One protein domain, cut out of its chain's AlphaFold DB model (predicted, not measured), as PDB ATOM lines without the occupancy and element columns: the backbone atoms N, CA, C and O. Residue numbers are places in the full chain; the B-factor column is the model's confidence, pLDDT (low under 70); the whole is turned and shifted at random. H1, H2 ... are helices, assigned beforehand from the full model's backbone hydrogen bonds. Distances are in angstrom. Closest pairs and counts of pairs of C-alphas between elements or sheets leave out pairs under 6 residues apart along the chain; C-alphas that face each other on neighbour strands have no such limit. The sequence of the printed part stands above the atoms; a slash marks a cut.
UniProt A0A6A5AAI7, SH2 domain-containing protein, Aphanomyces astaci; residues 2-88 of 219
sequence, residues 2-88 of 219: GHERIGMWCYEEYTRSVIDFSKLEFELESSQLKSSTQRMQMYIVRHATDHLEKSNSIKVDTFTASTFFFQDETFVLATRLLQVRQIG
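What this domain is: This is residues 2 to 88 of the 219 residues of the protein "SH2 domain-containing protein" of Aphanomyces astaci (UniProt A0A6A5AAI7). Kinked H2 runs through the middle, H1 and H4 cross it on opposite sides, and H3 packs on H1 and H2. The printed part has 87 residues, four named helices, H1 to H4, class all helix. It is compact, radius of gyration of the C-alphas 12.9 A, spans 39 by 23 by 23 A.

How they stand to each other: H1, residues 2 to 16, touches H2, residues 36 to 54, at a steep tilt of 50 degrees, closest at C-alphas 7 and 51, 4.8 A. H4, residues 73 to 88, touches H2 at residues 45 to 46 alone, C-alphas 45 and 79 closest, 5.7 A. H3, residues 60 to 71, touches H2 at residues 49 to 53 alone, C-alphas 52 and 66 closest, 6.2 A. Every O i to N i+4 pair is within hydrogen-bond range in H1, H3, H4; H2 has 13 of 15.

Where its parts are: H2 is 25.2 A from first to last C-alpha. C-alpha 2 is at (130.688, 131.951, 131.643), C-alpha 88 at (145.242, 110.220, 148.316).

The domain as a whole: The H1 to H2 link is long; residues 27 to 34 have pLDDT under 70.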
ATOM      1  N   GLY A   2     130.382 133.364 131.958       89.56
ATOM      2  CA  GLY A   2     130.688 131.951 131.643       89.56
ATOM      3  C   GLY A   2     130.563 130.970 132.822       89.56
ATOM      4  O   GLY A   2     129.894 129.951 132.685       89.56
ATOM      5  N   HIS A   3     131.144 131.296 133.985       94.00
ATOM      6  CA  HIS A   3     131.081 130.445 135.185       94.00
ATOM      7  C   HIS A   3     129.646 130.209 135.675       94.00
ATOM      8  O   HIS A   3     129.294 129.073 135.961       94.00
ATOM      9  N   GLU A   4     128.806 131.249 135.677       94.06
ATOM     10  CA  GLU A   4     127.382 131.128 136.021       94.06
ATOM     11  C   GLU A   4     126.674 130.110 135.118       94.06
ATOM     12  O   GLU A   4     126.045 129.184 135.614       94.06
ATOM     13  N   ARG A   5     126.833 130.231 133.791       95.00
ATOM     14  CA  ARG A   5     126.182 129.327 132.833       95.00
ATOM     15  C   ARG A   5     126.594 127.871 133.049       95.00
ATOM     16  O   ARG A   5     125.754 126.986 132.961       95.00
ATOM     17  N   ILE A   6     127.877 127.629 133.314       96.19
ATOM     18  CA  ILE A   6     128.394 126.276 133.545       96.19
ATOM     19  C   ILE A   6     127.896 125.731 134.888       96.19
ATOM     20  O   ILE A   6     127.440 124.596 134.940       96.19
ATOM     21  N   GLY A   7     127.937 126.535 135.954       95.56
ATOM     22  CA  GLY A   7     127.453 126.133 137.276       95.56
ATOM     23  C   GLY A   7     125.964 125.782 137.272       95.56
ATOM     24  O   GLY A   7     125.577 124.740 137.796       95.56
ATOM     25  N   MET A   8     125.144 126.604 136.609       96.88
ATOM     26  CA  MET A   8     123.711 126.335 136.446       96.88
ATOM     27  C   MET A   8     123.450 125.104 135.573       96.88
ATOM     28  O   MET A   8     122.607 124.288 135.925       96.88
ATOM     29  N   TRP A   9     124.211 124.910 134.491       96.31
ATOM     30  CA  TRP A   9     124.121 123.686 133.689       96.31
ATOM     31  C   TRP A   9     124.450 122.434 134.517       96.31
ATOM     32  O   TRP A   9     123.707 121.459 134.462       96.31
ATOM     33  N   CYS A  10     125.502 122.468 135.345       96.50
ATOM     34  CA  CYS A  10     125.816 121.358 136.247       96.50
ATOM     35  C   CYS A  10     124.656 121.054 137.205       96.50
ATOM     36  O   CYS A  10     124.352 119.888 137.434       96.50
ATOM     37  N   TYR A  11     124.020 122.090 137.761       96.25
ATOM     38  CA  TYR A  11     122.859 121.952 138.640       96.25
ATOM     39  C   TYR A  11     121.652 121.323 137.927       96.25
ATOM     40  O   TYR A  11     121.044 120.381 138.438       96.25
ATOM     41  N   GLU A  12     121.329 121.786 136.721       95.88
ATOM     42  CA  GLU A  12     120.230 121.239 135.920       95.88
ATOM     43  C   GLU A  12     120.473 119.777 135.519       95.88
ATOM     44  O   GLU A  12     119.580 118.943 135.654       95.88
ATOM     45  N   GLU A  13     121.680 119.439 135.063       95.06
ATOM     46  CA  GLU A  13     122.024 118.057 134.710       95.06
ATOM     47  C   GLU A  13     122.044 117.139 135.934       95.06
ATOM     48  O   GLU A  13     121.597 115.995 135.854       95.06
ATOM     49  N   TYR A  14     122.524 117.633 137.080       94.44
ATOM     50  CA  TYR A  14     122.513 116.881 138.332       94.44
ATOM     51  C   TYR A  14     121.087 116.528 138.757       94.44
ATOM     52  O   TYR A  14     120.776 115.361 138.972       94.44
ATOM     53  N   THR A  15     120.209 117.530 138.823       93.31
ATOM     54  CA  THR A  15     118.823 117.373 139.292       93.31
ATOM     55  C   THR A  15     117.946 116.563 138.339       93.31
ATOM     56  O   THR A  15     116.993 115.923 138.778       93.31
ATOM     57  N   ARG A  16     118.267 116.545 137.041       91.19
ATOM     58  CA  ARG A  16     117.610 115.671 136.053       91.19
ATOM     59  C   ARG A  16     118.152 114.245 136.054       91.19
ATOM     60  O   ARG A  16     117.521 113.357 135.477       91.19
ATOM     61  N   SER A  17     119.320 114.012 136.645       86.94
ATOM     62  CA  SER A  17     119.924 112.688 136.668       86.94
ATOM     63  C   SER A  17     119.166 111.761 137.614       86.94
ATOM     64  O   SER A  17     118.887 112.102 138.755       86.94
ATOM     65  N   VAL A  18     118.892 110.538 137.159       79.88
ATOM     66  CA  VAL A  18     118.333 109.457 137.999       79.88
ATOM     67  C   VAL A  18     119.455 108.686 138.719       79.88
ATOM     68  O   VAL A  18     119.212 107.731 139.452       79.88
ATOM     69  N   ILE A  19     120.713 109.064 138.481       81.19
ATOM     70  CA  ILE A  19     121.880 108.325 138.952       81.19
ATOM     71  C   ILE A  19     122.301 108.838 140.323       81.19
ATOM     72  O   ILE A  19     122.415 110.034 140.562       81.19
ATOM     73  N   ASP A  20     122.597 107.895 141.206       83.44
ATOM     74  CA  ASP A  20     123.164 108.152 142.518       83.44
ATOM     75  C   ASP A  20     124.658 108.483 142.386       83.44
ATOM     76  O   ASP A  20     125.503 107.602 142.201       83.44
ATOM     77  N   PHE A  21     124.984 109.774 142.468       87.31
ATOM     78  CA  PHE A  21     126.354 110.272 142.332       87.31
ATOM     79  C   PHE A  21     127.286 109.762 143.431       87.31
ATOM     80  O   PHE A  21     128.501 109.717 143.219       87.31
ATOM     81  N   SER A  22     126.749 109.328 144.578       82.75
ATOM     82  CA  SER A  22     127.582 108.725 145.610       82.75
ATOM     83  C   SER A  22     128.246 107.459 145.088       82.75
ATOM     84  O   SER A  22     129.386 107.220 145.450       82.75
ATOM     85  N   LYS A  23     127.610 106.702 144.178       85.12
ATOM     86  CA  LYS A  23     128.077 105.417 143.616       85.12
ATOM     87  C   LYS A  23     129.093 105.537 142.482       85.12
ATOM     88  O   LYS A  23     129.522 104.516 141.956       85.12
ATOM     89  N   LEU A  24     129.500 106.748 142.112       84.38
ATOM     90  CA  LEU A  24     130.504 106.938 141.068       84.38
ATOM     91  C   LEU A  24     131.858 106.340 141.473       84.38
ATOM     92  O   LEU A  24     132.275 106.410 142.634       84.38
ATOM     93  N   GLU A  25     132.550 105.781 140.484       81.75
ATOM     94  CA  GLU A  25     133.918 105.281 140.608       81.75
ATOM     95  C   GLU A  25     134.905 106.352 140.123       81.75
ATOM     96  O   GLU A  25     135.001 106.694 138.937       81.75
ATOM     97  N   PHE A  26     135.655 106.914 141.072       73.94
ATOM     98  CA  PHE A  26     136.534 108.064 140.852       73.94
ATOM     99  C   PHE A  26     137.943 107.681 140.374       73.94
ATOM    100  O   PHE A  26     138.876 108.457 140.571       73.94
ATOM    101  N   GLU A  27     138.108 106.518 139.732       68.88
ATOM    102  CA  GLU A  27     139.410 106.032 139.253       68.88
ATOM    103  C   GLU A  27     140.209 107.128 138.528       68.88
ATOM    104  O   GLU A  27     139.649 107.892 137.721       68.88
ATOM    105  N   LEU A  28     141.515 107.178 138.823       55.50
ATOM    106  CA  LEU A  28     142.507 108.103 138.271       55.50
ATOM    107  C   LEU A  28     142.673 107.878 136.761       55.50
ATOM    108  O   LEU A  28     143.593 107.187 136.361       55.50
ATOM    109  N   GLU A  29     141.765 108.439 135.958       46.84
ATOM    110  CA  GLU A  29     141.852 108.827 134.529       46.84
ATOM    111  C   GLU A  29     142.567 107.913 133.505       46.84
ATOM    112  O   GLU A  29     142.704 108.300 132.348       46.84
ATOM    113  N   SER A  30     142.977 106.695 133.854       44.38
ATOM    114  CA  SER A  30     143.734 105.800 132.975       44.38
ATOM    115  C   SER A  30     142.843 104.869 132.157       44.38
ATOM    116  O   SER A  30     143.295 104.313 131.156       44.38
ATOM    117  N   SER A  31     141.561 104.729 132.505       49.47
ATOM    118  CA  SER A  31     140.617 103.961 131.702       49.47
ATOM    119  C   SER A  31     140.009 104.847 130.609       49.47
ATOM    120  O   SER A  31     139.093 105.638 130.837       49.47
ATOM    121  N   GLN A  32     140.468 104.667 129.365       53.81
ATOM    122  CA  GLN A  32     139.844 105.225 128.150       53.81
ATOM    123  C   GLN A  32     138.396 104.727 127.895       53.81
ATOM    124  O   GLN A  32     137.858 104.884 126.804       53.81
ATOM    125  N   LEU A  33     137.745 104.135 128.898       62.16
ATOM    126  CA  LEU A  33     136.457 103.449 128.814       62.16
ATOM    127  C   LEU A  33     135.299 104.248 129.432       62.16
ATOM    128  O   LEU A  33     134.163 103.782 129.394       62.16
ATOM    129  N   LYS A  34     135.540 105.447 129.988       69.94
ATOM    130  CA  LYS A  34     134.452 106.235 130.591       69.94
ATOM    131  C   LYS A  34     133.507 106.784 129.518       69.94
ATOM    132  O   LYS A  34     133.911 107.555 128.636       69.94
ATOM    133  N   SER A  35     132.225 106.439 129.625       82.31
ATOM    134  CA  SER A  35     131.176 106.952 128.737       82.31
ATOM    135  C   SER A  35     131.087 108.485 128.806       82.31
ATOM    136  O   SER A  35     131.594 109.122 129.735       82.31
ATOM    137  N   SER A  36     130.460 109.118 127.808       82.88
ATOM    138  CA  SER A  36     130.192 110.566 127.844       82.88
ATOM    139  C   SER A  36     129.417 110.963 129.106       82.88
ATOM    140  O   SER A  36     129.762 111.954 129.746       82.88
ATOM    141  N   THR A  37     128.446 110.142 129.514       84.94
ATOM    142  CA  THR A  37     127.666 110.317 130.745       84.94
ATOM    143  C   THR A  37     128.544 110.271 131.992       84.94
ATOM    144  O   THR A  37     128.463 111.171 132.821       84.94
ATOM    145  N   GLN A  38     129.436 109.285 132.112       83.19
ATOM    146  CA  GLN A  38     130.344 109.192 133.262       83.19
ATOM    147  C   GLN A  38     131.302 110.385 133.329       83.19
ATOM    148  O   GLN A  38     131.560 110.920 134.404       83.19
ATOM    149  N   ARG A  39     131.805 110.853 132.180       85.62
ATOM    150  CA  ARG A  39     132.651 112.056 132.116       85.62
ATOM    151  C   ARG A  39     131.897 113.311 132.551       85.62
ATOM    152  O   ARG A  39     132.445 114.102 133.312       85.62
ATOM    153  N   MET A  40     130.647 113.462 132.119       89.88
ATOM    154  CA  MET A  40     129.770 114.552 132.550       89.88
ATOM    155  C   MET A  40     129.530 114.514 134.063       89.88
ATOM    156  O   MET A  40     129.695 115.525 134.737       89.88
ATOM    157  N   GLN A  41     129.214 113.347 134.621       90.00
ATOM    158  CA  GLN A  41     128.988 113.186 136.059       90.00
ATOM    159  C   GLN A  41     130.227 113.543 136.879       90.00
ATOM    160  O   GLN A  41     130.152 114.314 137.833       90.00
ATOM    161  N   MET A  42     131.388 113.040 136.460       88.69
ATOM    162  CA  MET A  42     132.673 113.377 137.068       88.69
ATOM    163  C   MET A  42     132.968 114.876 136.994       88.69
ATOM    164  O   MET A  42     133.493 115.447 137.950       88.69
ATOM    165  N   TYR A  43     132.628 115.517 135.876       91.56
ATOM    166  CA  TYR A  43     132.778 116.957 135.707       91.56
ATOM    167  C   TYR A  43     131.892 117.734 136.686       91.56
ATOM    168  O   TYR A  43     132.383 118.645 137.350       91.56
ATOM    169  N   ILE A  44     130.621 117.343 136.828       94.81
ATOM    170  CA  ILE A  44     129.680 117.970 137.765       94.81
ATOM    171  C   ILE A  44     130.234 117.910 139.193       94.81
ATOM    172  O   ILE A  44     130.385 118.952 139.827       94.81
ATOM    173  N   VAL A  45     130.634 116.724 139.670       93.50
ATOM    174  CA  VAL A  45     131.193 116.559 141.028       93.50
ATOM    175  C   VAL A  45     132.468 117.384 141.223       93.50
ATOM    176  O   VAL A  45     132.690 117.933 142.297       93.50
ATOM    177  N   ARG A  46     133.316 117.498 140.194       91.88
ATOM    178  CA  ARG A  46     134.570 118.261 140.280       91.88
ATOM    179  C   ARG A  46     134.378 119.771 140.298       91.88
ATOM    180  O   ARG A  46     135.174 120.457 140.932       91.88
ATOM    181  N   HIS A  47     133.412 120.282 139.542       94.19
ATOM    182  CA  HIS A  47     133.445 121.683 139.121       94.19
ATOM    183  C   HIS A  47     132.175 122.476 139.429       94.19
ATOM    184  O   HIS A  47     132.221 123.701 139.339       94.19
ATOM    185  N   ALA A  48     131.053 121.840 139.788       94.50
ATOM    186  CA  ALA A  48     129.783 122.552 139.959       94.50
ATOM    187  C   ALA A  48     129.865 123.679 141.001       94.50
ATOM    188  O   ALA A  48     129.541 124.824 140.687       94.50
ATOM    189  N   THR A  49     130.363 123.382 142.205       93.69
ATOM    190  CA  THR A  49     130.491 124.373 143.286       93.69
ATOM    191  C   THR A  49     131.493 125.469 142.937       93.69
ATOM    192  O   THR A  49     131.176 126.642 143.077       93.69
ATOM    193  N   ASP A  50     132.650 125.114 142.376       94.00
ATOM    194  CA  ASP A  50     133.684 126.073 141.965       94.00
ATOM    195  C   ASP A  50     133.177 127.058 140.896       94.00
ATOM    196  O   ASP A  50     133.444 128.258 140.962       94.00
ATOM    197  N   HIS A  51     132.403 126.580 139.915       95.75
ATOM    198  CA  HIS A  51     131.787 127.456 138.919       95.75
ATOM    199  C   HIS A  51     130.733 128.381 139.530       95.75
ATOM    200  O   HIS A  51     130.700 129.562 139.180       95.75
ATOM    201  N   LEU A  52     129.893 127.877 140.432       93.50
ATOM    202  CA  LEU A  52     128.883 128.694 141.101       93.50
ATOM    203  C   LEU A  52     129.523 129.746 142.018       93.50
ATOM    204  O   LEU A  52     129.133 130.910 141.956       93.50
ATOM    205  N   GLU A  53     130.563 129.393 142.770       91.25
ATOM    206  CA  GLU A  53     131.330 130.323 143.610       91.25
ATOM    207  C   GLU A  53     132.024 131.401 142.766       91.25
ATOM    208  O   GLU A  53     131.820 132.598 142.976       91.25
ATOM    209  N   LYS A  54     132.776 131.006 141.729       93.25
ATOM    210  CA  LYS A  54     133.485 131.943 140.835       93.25
ATOM    211  C   LYS A  54     132.559 132.792 139.974       93.25
ATOM    212  O   LYS A  54     133.009 133.766 139.369       93.25
ATOM    213  N   SER A  55     131.281 132.428 139.875       90.56
ATOM    214  CA  SER A  55     130.307 133.231 139.144       90.56
ATOM    215  C   SER A  55     130.117 134.614 139.769       90.56
ATOM    216  O   SER A  55     129.806 135.546 139.027       90.56
ATOM    217  N   ASN A  56     130.315 134.744 141.095       85.38
ATOM    218  CA  ASN A  56     129.982 135.931 141.891       85.38
ATOM    219  C   ASN A  56     128.581 136.488 141.565       85.38
ATOM    220  O   ASN A  56     128.349 137.697 141.615       85.38
ATOM    221  N   SER A  57     127.657 135.609 141.164       86.38
ATOM    222  CA  SER A  57     126.317 136.006 140.753       86.38
ATOM    223  C   SER A  57     125.458 136.313 141.970       86.38
ATOM    224  O   SER A  57     125.438 135.558 142.939       86.38
ATOM    225  N   ILE A  58     124.701 137.403 141.892       86.25
ATOM    226  CA  ILE A  58     123.722 137.806 142.913       86.25
ATOM    227  C   ILE A  58     122.309 137.288 142.599       86.25
ATOM    228  O   ILE A  58     121.341 137.683 143.245       86.25
ATOM    229  N   LYS A  59     122.166 136.443 141.569       91.06
ATOM    230  CA  LYS A  59     120.875 135.879 141.168       91.06
ATOM    231  C   LYS A  59     120.398 134.839 142.178       91.06
ATOM    232  O   LYS A  59     121.166 133.979 142.606       91.06
ATOM    233  N   VAL A  60     119.099 134.879 142.474       91.75
ATOM    234  CA  VAL A  60     118.433 133.949 143.400       91.75
ATOM    235  C   VAL A  60     118.623 132.495 142.964       91.75
ATOM    236  O   VAL A  60     118.952 131.649 143.791       91.75
ATOM    237  N   ASP A  61     118.505 132.206 141.668       92.25
ATOM    238  CA  ASP A  61     118.652 130.841 141.147       92.25
ATOM    239  C   ASP A  61     120.071 130.293 141.347       92.25
ATOM    240  O   ASP A  61     120.243 129.145 141.747       92.25
ATOM    241  N   THR A  62     121.098 131.125 141.142       92.56
ATOM    242  CA  THR A  62     122.496 130.735 141.371       92.56
ATOM    243  C   THR A  62     122.768 130.496 142.850       92.56
ATOM    244  O   THR A  62     123.415 129.512 143.200       92.56
ATOM    245  N   PHE A  63     122.225 131.336 143.733       92.56
ATOM    246  CA  PHE A  63     122.314 131.116 145.177       92.56
ATOM    247  C   PHE A  63     121.601 129.824 145.612       92.56
ATOM    248  O   PHE A  63     122.103 129.086 146.464       92.56
ATOM    249  N   THR A  64     120.457 129.528 144.995       94.56
ATOM    250  CA  THR A  64     119.670 128.315 145.254       94.56
ATOM    251  C   THR A  64     120.439 127.072 144.816       94.56
ATOM    252  O   THR A  64     120.582 126.143 145.606       94.56
ATOM    253  N   ALA A  65     121.019 127.085 143.611       95.25
ATOM    254  CA  ALA A  65     121.875 126.013 143.108       95.25
ATOM    255  C   ALA A  65     123.110 125.785 144.000       95.25
ATOM    256  O   ALA A  65     123.429 124.643 144.329       95.25
ATOM    257  N   SER A  66     123.775 126.857 144.448       93.31
ATOM    258  CA  SER A  66     124.899 126.757 145.390       93.31
ATOM    259  C   SER A  66     124.469 126.090 146.692       93.31
ATOM    260  O   SER A  66     125.082 125.119 147.123       93.31
ATOM    261  N   THR A  67     123.390 126.587 147.298       93.31
ATOM    262  CA  THR A  67     122.871 126.074 148.572       93.31
ATOM    263  C   THR A  67     122.470 124.606 148.460       93.31
ATOM    264  O   THR A  67     122.804 123.818 149.343       93.31
ATOM    265  N   PHE A  68     121.828 124.224 147.353       95.62
ATOM    266  CA  PHE A  68     121.455 122.843 147.072       95.62
ATOM    267  C   PHE A  68     122.666 121.905 147.137       95.62
ATOM    268  O   PHE A  68     122.630 120.921 147.869       95.62
ATOM    269  N   PHE A  69     123.767 122.228 146.452       95.12
ATOM    270  CA  PHE A  69     124.951 121.362 146.447       95.12
ATOM    271  C   PHE A  69     125.621 121.221 147.821       95.12
ATOM    272  O   PHE A  69     126.248 120.197 148.086       95.12
ATOM    273  N   PHE A  70     125.494 122.214 148.707       90.50
ATOM    274  CA  PHE A  70     126.003 122.112 150.080       90.50
ATOM    275  C   PHE A  70     125.109 121.281 151.007       90.50
ATOM    276  O   PHE A  70     125.585 120.811 152.041       90.50
ATOM    277  N   GLN A  71     123.831 121.124 150.665       93.31
ATOM    278  CA  GLN A  71     122.841 120.414 151.479       93.31
ATOM    279  C   GLN A  71     122.576 118.992 150.985       93.31
ATOM    280  O   GLN A  71     122.214 118.133 151.785       93.31
ATOM    281  N   ASP A  72     122.762 118.732 149.693       94.69
ATOM    282  CA  ASP A  72     122.530 117.416 149.115       94.69
ATOM    283  C   ASP A  72     123.603 116.414 149.566       94.69
ATOM    284  O   ASP A  72     124.761 116.454 149.140       94.69
ATOM    285  N   GLU A  73     123.208 115.486 150.438       92.12
ATOM    286  CA  GLU A  73     124.115 114.506 151.044       92.12
ATOM    287  C   GLU A  73     124.802 113.621 149.999       92.12
ATOM    288  O   GLU A  73     125.969 113.258 150.168       92.12
ATOM    289  N   THR A  74     124.112 113.321 148.895       93.31
ATOM    290  CA  THR A  74     124.645 112.511 147.794       93.31
ATOM    291  C   THR A  74     125.802 113.229 147.105       93.31
ATOM    292  O   THR A  74     126.884 112.653 146.944       93.31
ATOM    293  N   PHE A  75     125.619 114.500 146.749       94.31
ATOM    294  CA  PHE A  75     126.664 115.320 146.147       94.31
ATOM    295  C   PHE A  75     127.819 115.575 147.123       94.31
ATOM    296  O   PHE A  75     128.994 115.457 146.759       94.31
ATOM    297  N   VAL A  76     127.512 115.867 148.388       93.19
ATOM    298  CA  VAL A  76     128.520 116.057 149.440       93.19
ATOM    299  C   VAL A  76     129.351 114.783 149.647       93.19
ATOM    300  O   VAL A  76     130.570 114.856 149.812       93.19
ATOM    301  N   LEU A  77     128.744 113.598 149.595       94.06
ATOM    302  CA  LEU A  77     129.478 112.336 149.654       94.06
ATOM    303  C   LEU A  77     130.330 112.120 148.395       94.06
ATOM    304  O   LEU A  77     131.513 111.792 148.509       94.06
ATOM    305  N   ALA A  78     129.778 112.359 147.203       93.38
ATOM    306  CA  ALA A  78     130.498 112.230 145.935       93.38
ATOM    307  C   ALA A  78     131.747 113.129 145.878       93.38
ATOM    308  O   ALA A  78     132.834 112.680 145.510       93.38
ATOM    309  N   THR A  79     131.623 114.387 146.308       92.56
ATOM    310  CA  THR A  79     132.749 115.331 146.376       92.56
ATOM    311  C   THR A  79     133.812 114.893 147.383       92.56
ATOM    312  O   THR A  79     135.004 114.992 147.089       92.56
ATOM    313  N   ARG A  80     133.424 114.347 148.544       91.31
ATOM    314  CA  ARG A  80     134.371 113.792 149.530       91.31
ATOM    315  C   ARG A  80     135.133 112.586 148.987       91.31
ATOM    316  O   ARG A  80     136.350 112.526 149.155       91.31
ATOM    317  N   LEU A  81     134.443 111.659 148.322       91.94
ATOM    318  CA  LEU A  81     135.059 110.489 147.684       91.94
ATOM    319  C   LEU A  81     136.087 110.922 146.630       91.94
ATOM    320  O   LEU A  81     137.240 110.492 146.670       91.94
ATOM    321  N   LEU A  82     135.706 111.858 145.756       89.88
ATOM    322  CA  LEU A  82     136.606 112.449 144.770       89.88
ATOM    323  C   LEU A  82     137.839 113.095 145.426       89.88
ATOM    324  O   LEU A  82     138.961 112.843 144.989       89.88
ATOM    325  N   GLN A  83     137.654 113.916 146.466       88.44
ATOM    326  CA  GLN A  83     138.759 114.590 147.159       88.44
ATOM    327  C   GLN A  83     139.732 113.593 147.787       88.44
ATOM    328  O   GLN A  83     140.947 113.746 147.652       88.44
ATOM    329  N   VAL A  84     139.210 112.563 148.455       89.19
ATOM    330  CA  VAL A  84     140.018 111.504 149.065       89.19
ATOM    331  C   VAL A  84     140.841 110.769 148.007       89.19
ATOM    332  O   VAL A  84     142.029 110.534 148.224       89.19
ATOM    333  N   ARG A  85     140.264 110.492 146.834       87.12
ATOM    334  CA  ARG A  85     140.982 109.847 145.729       87.12
ATOM    335  C   ARG A  85     142.022 110.758 145.070       87.12
ATOM    336  O   ARG A  85     143.111 110.289 144.755       87.12
ATOM    337  N   GLN A  86     141.728 112.048 144.896       85.44
ATOM    338  CA  GLN A  86     142.645 113.020 144.284       85.44
ATOM    339  C   GLN A  86     143.832 113.380 145.183       85.44
ATOM    340  O   GLN A  86     144.960 113.479 144.709       85.44
ATOM    341  N   ILE A  87     143.583 113.590 146.476       86.06
ATOM    342  CA  ILE A  87     144.630 113.920 147.451       86.06
ATOM    343  C   ILE A  87     145.377 112.643 147.873       86.06
ATOM    344  O   ILE A  87     146.567 112.682 148.194       86.06
ATOM    345  N   GLY A  88     144.694 111.498 147.881       85.44
ATOM    346  CA  GLY A  88     145.242 110.220 148.316       85.44
ATOM    347  C   GLY A  88     145.550 110.211 149.811       85.44
ATOM    348  O   GLY A  88     144.893 110.886 150.607       85.44
TER     349      GLY A  88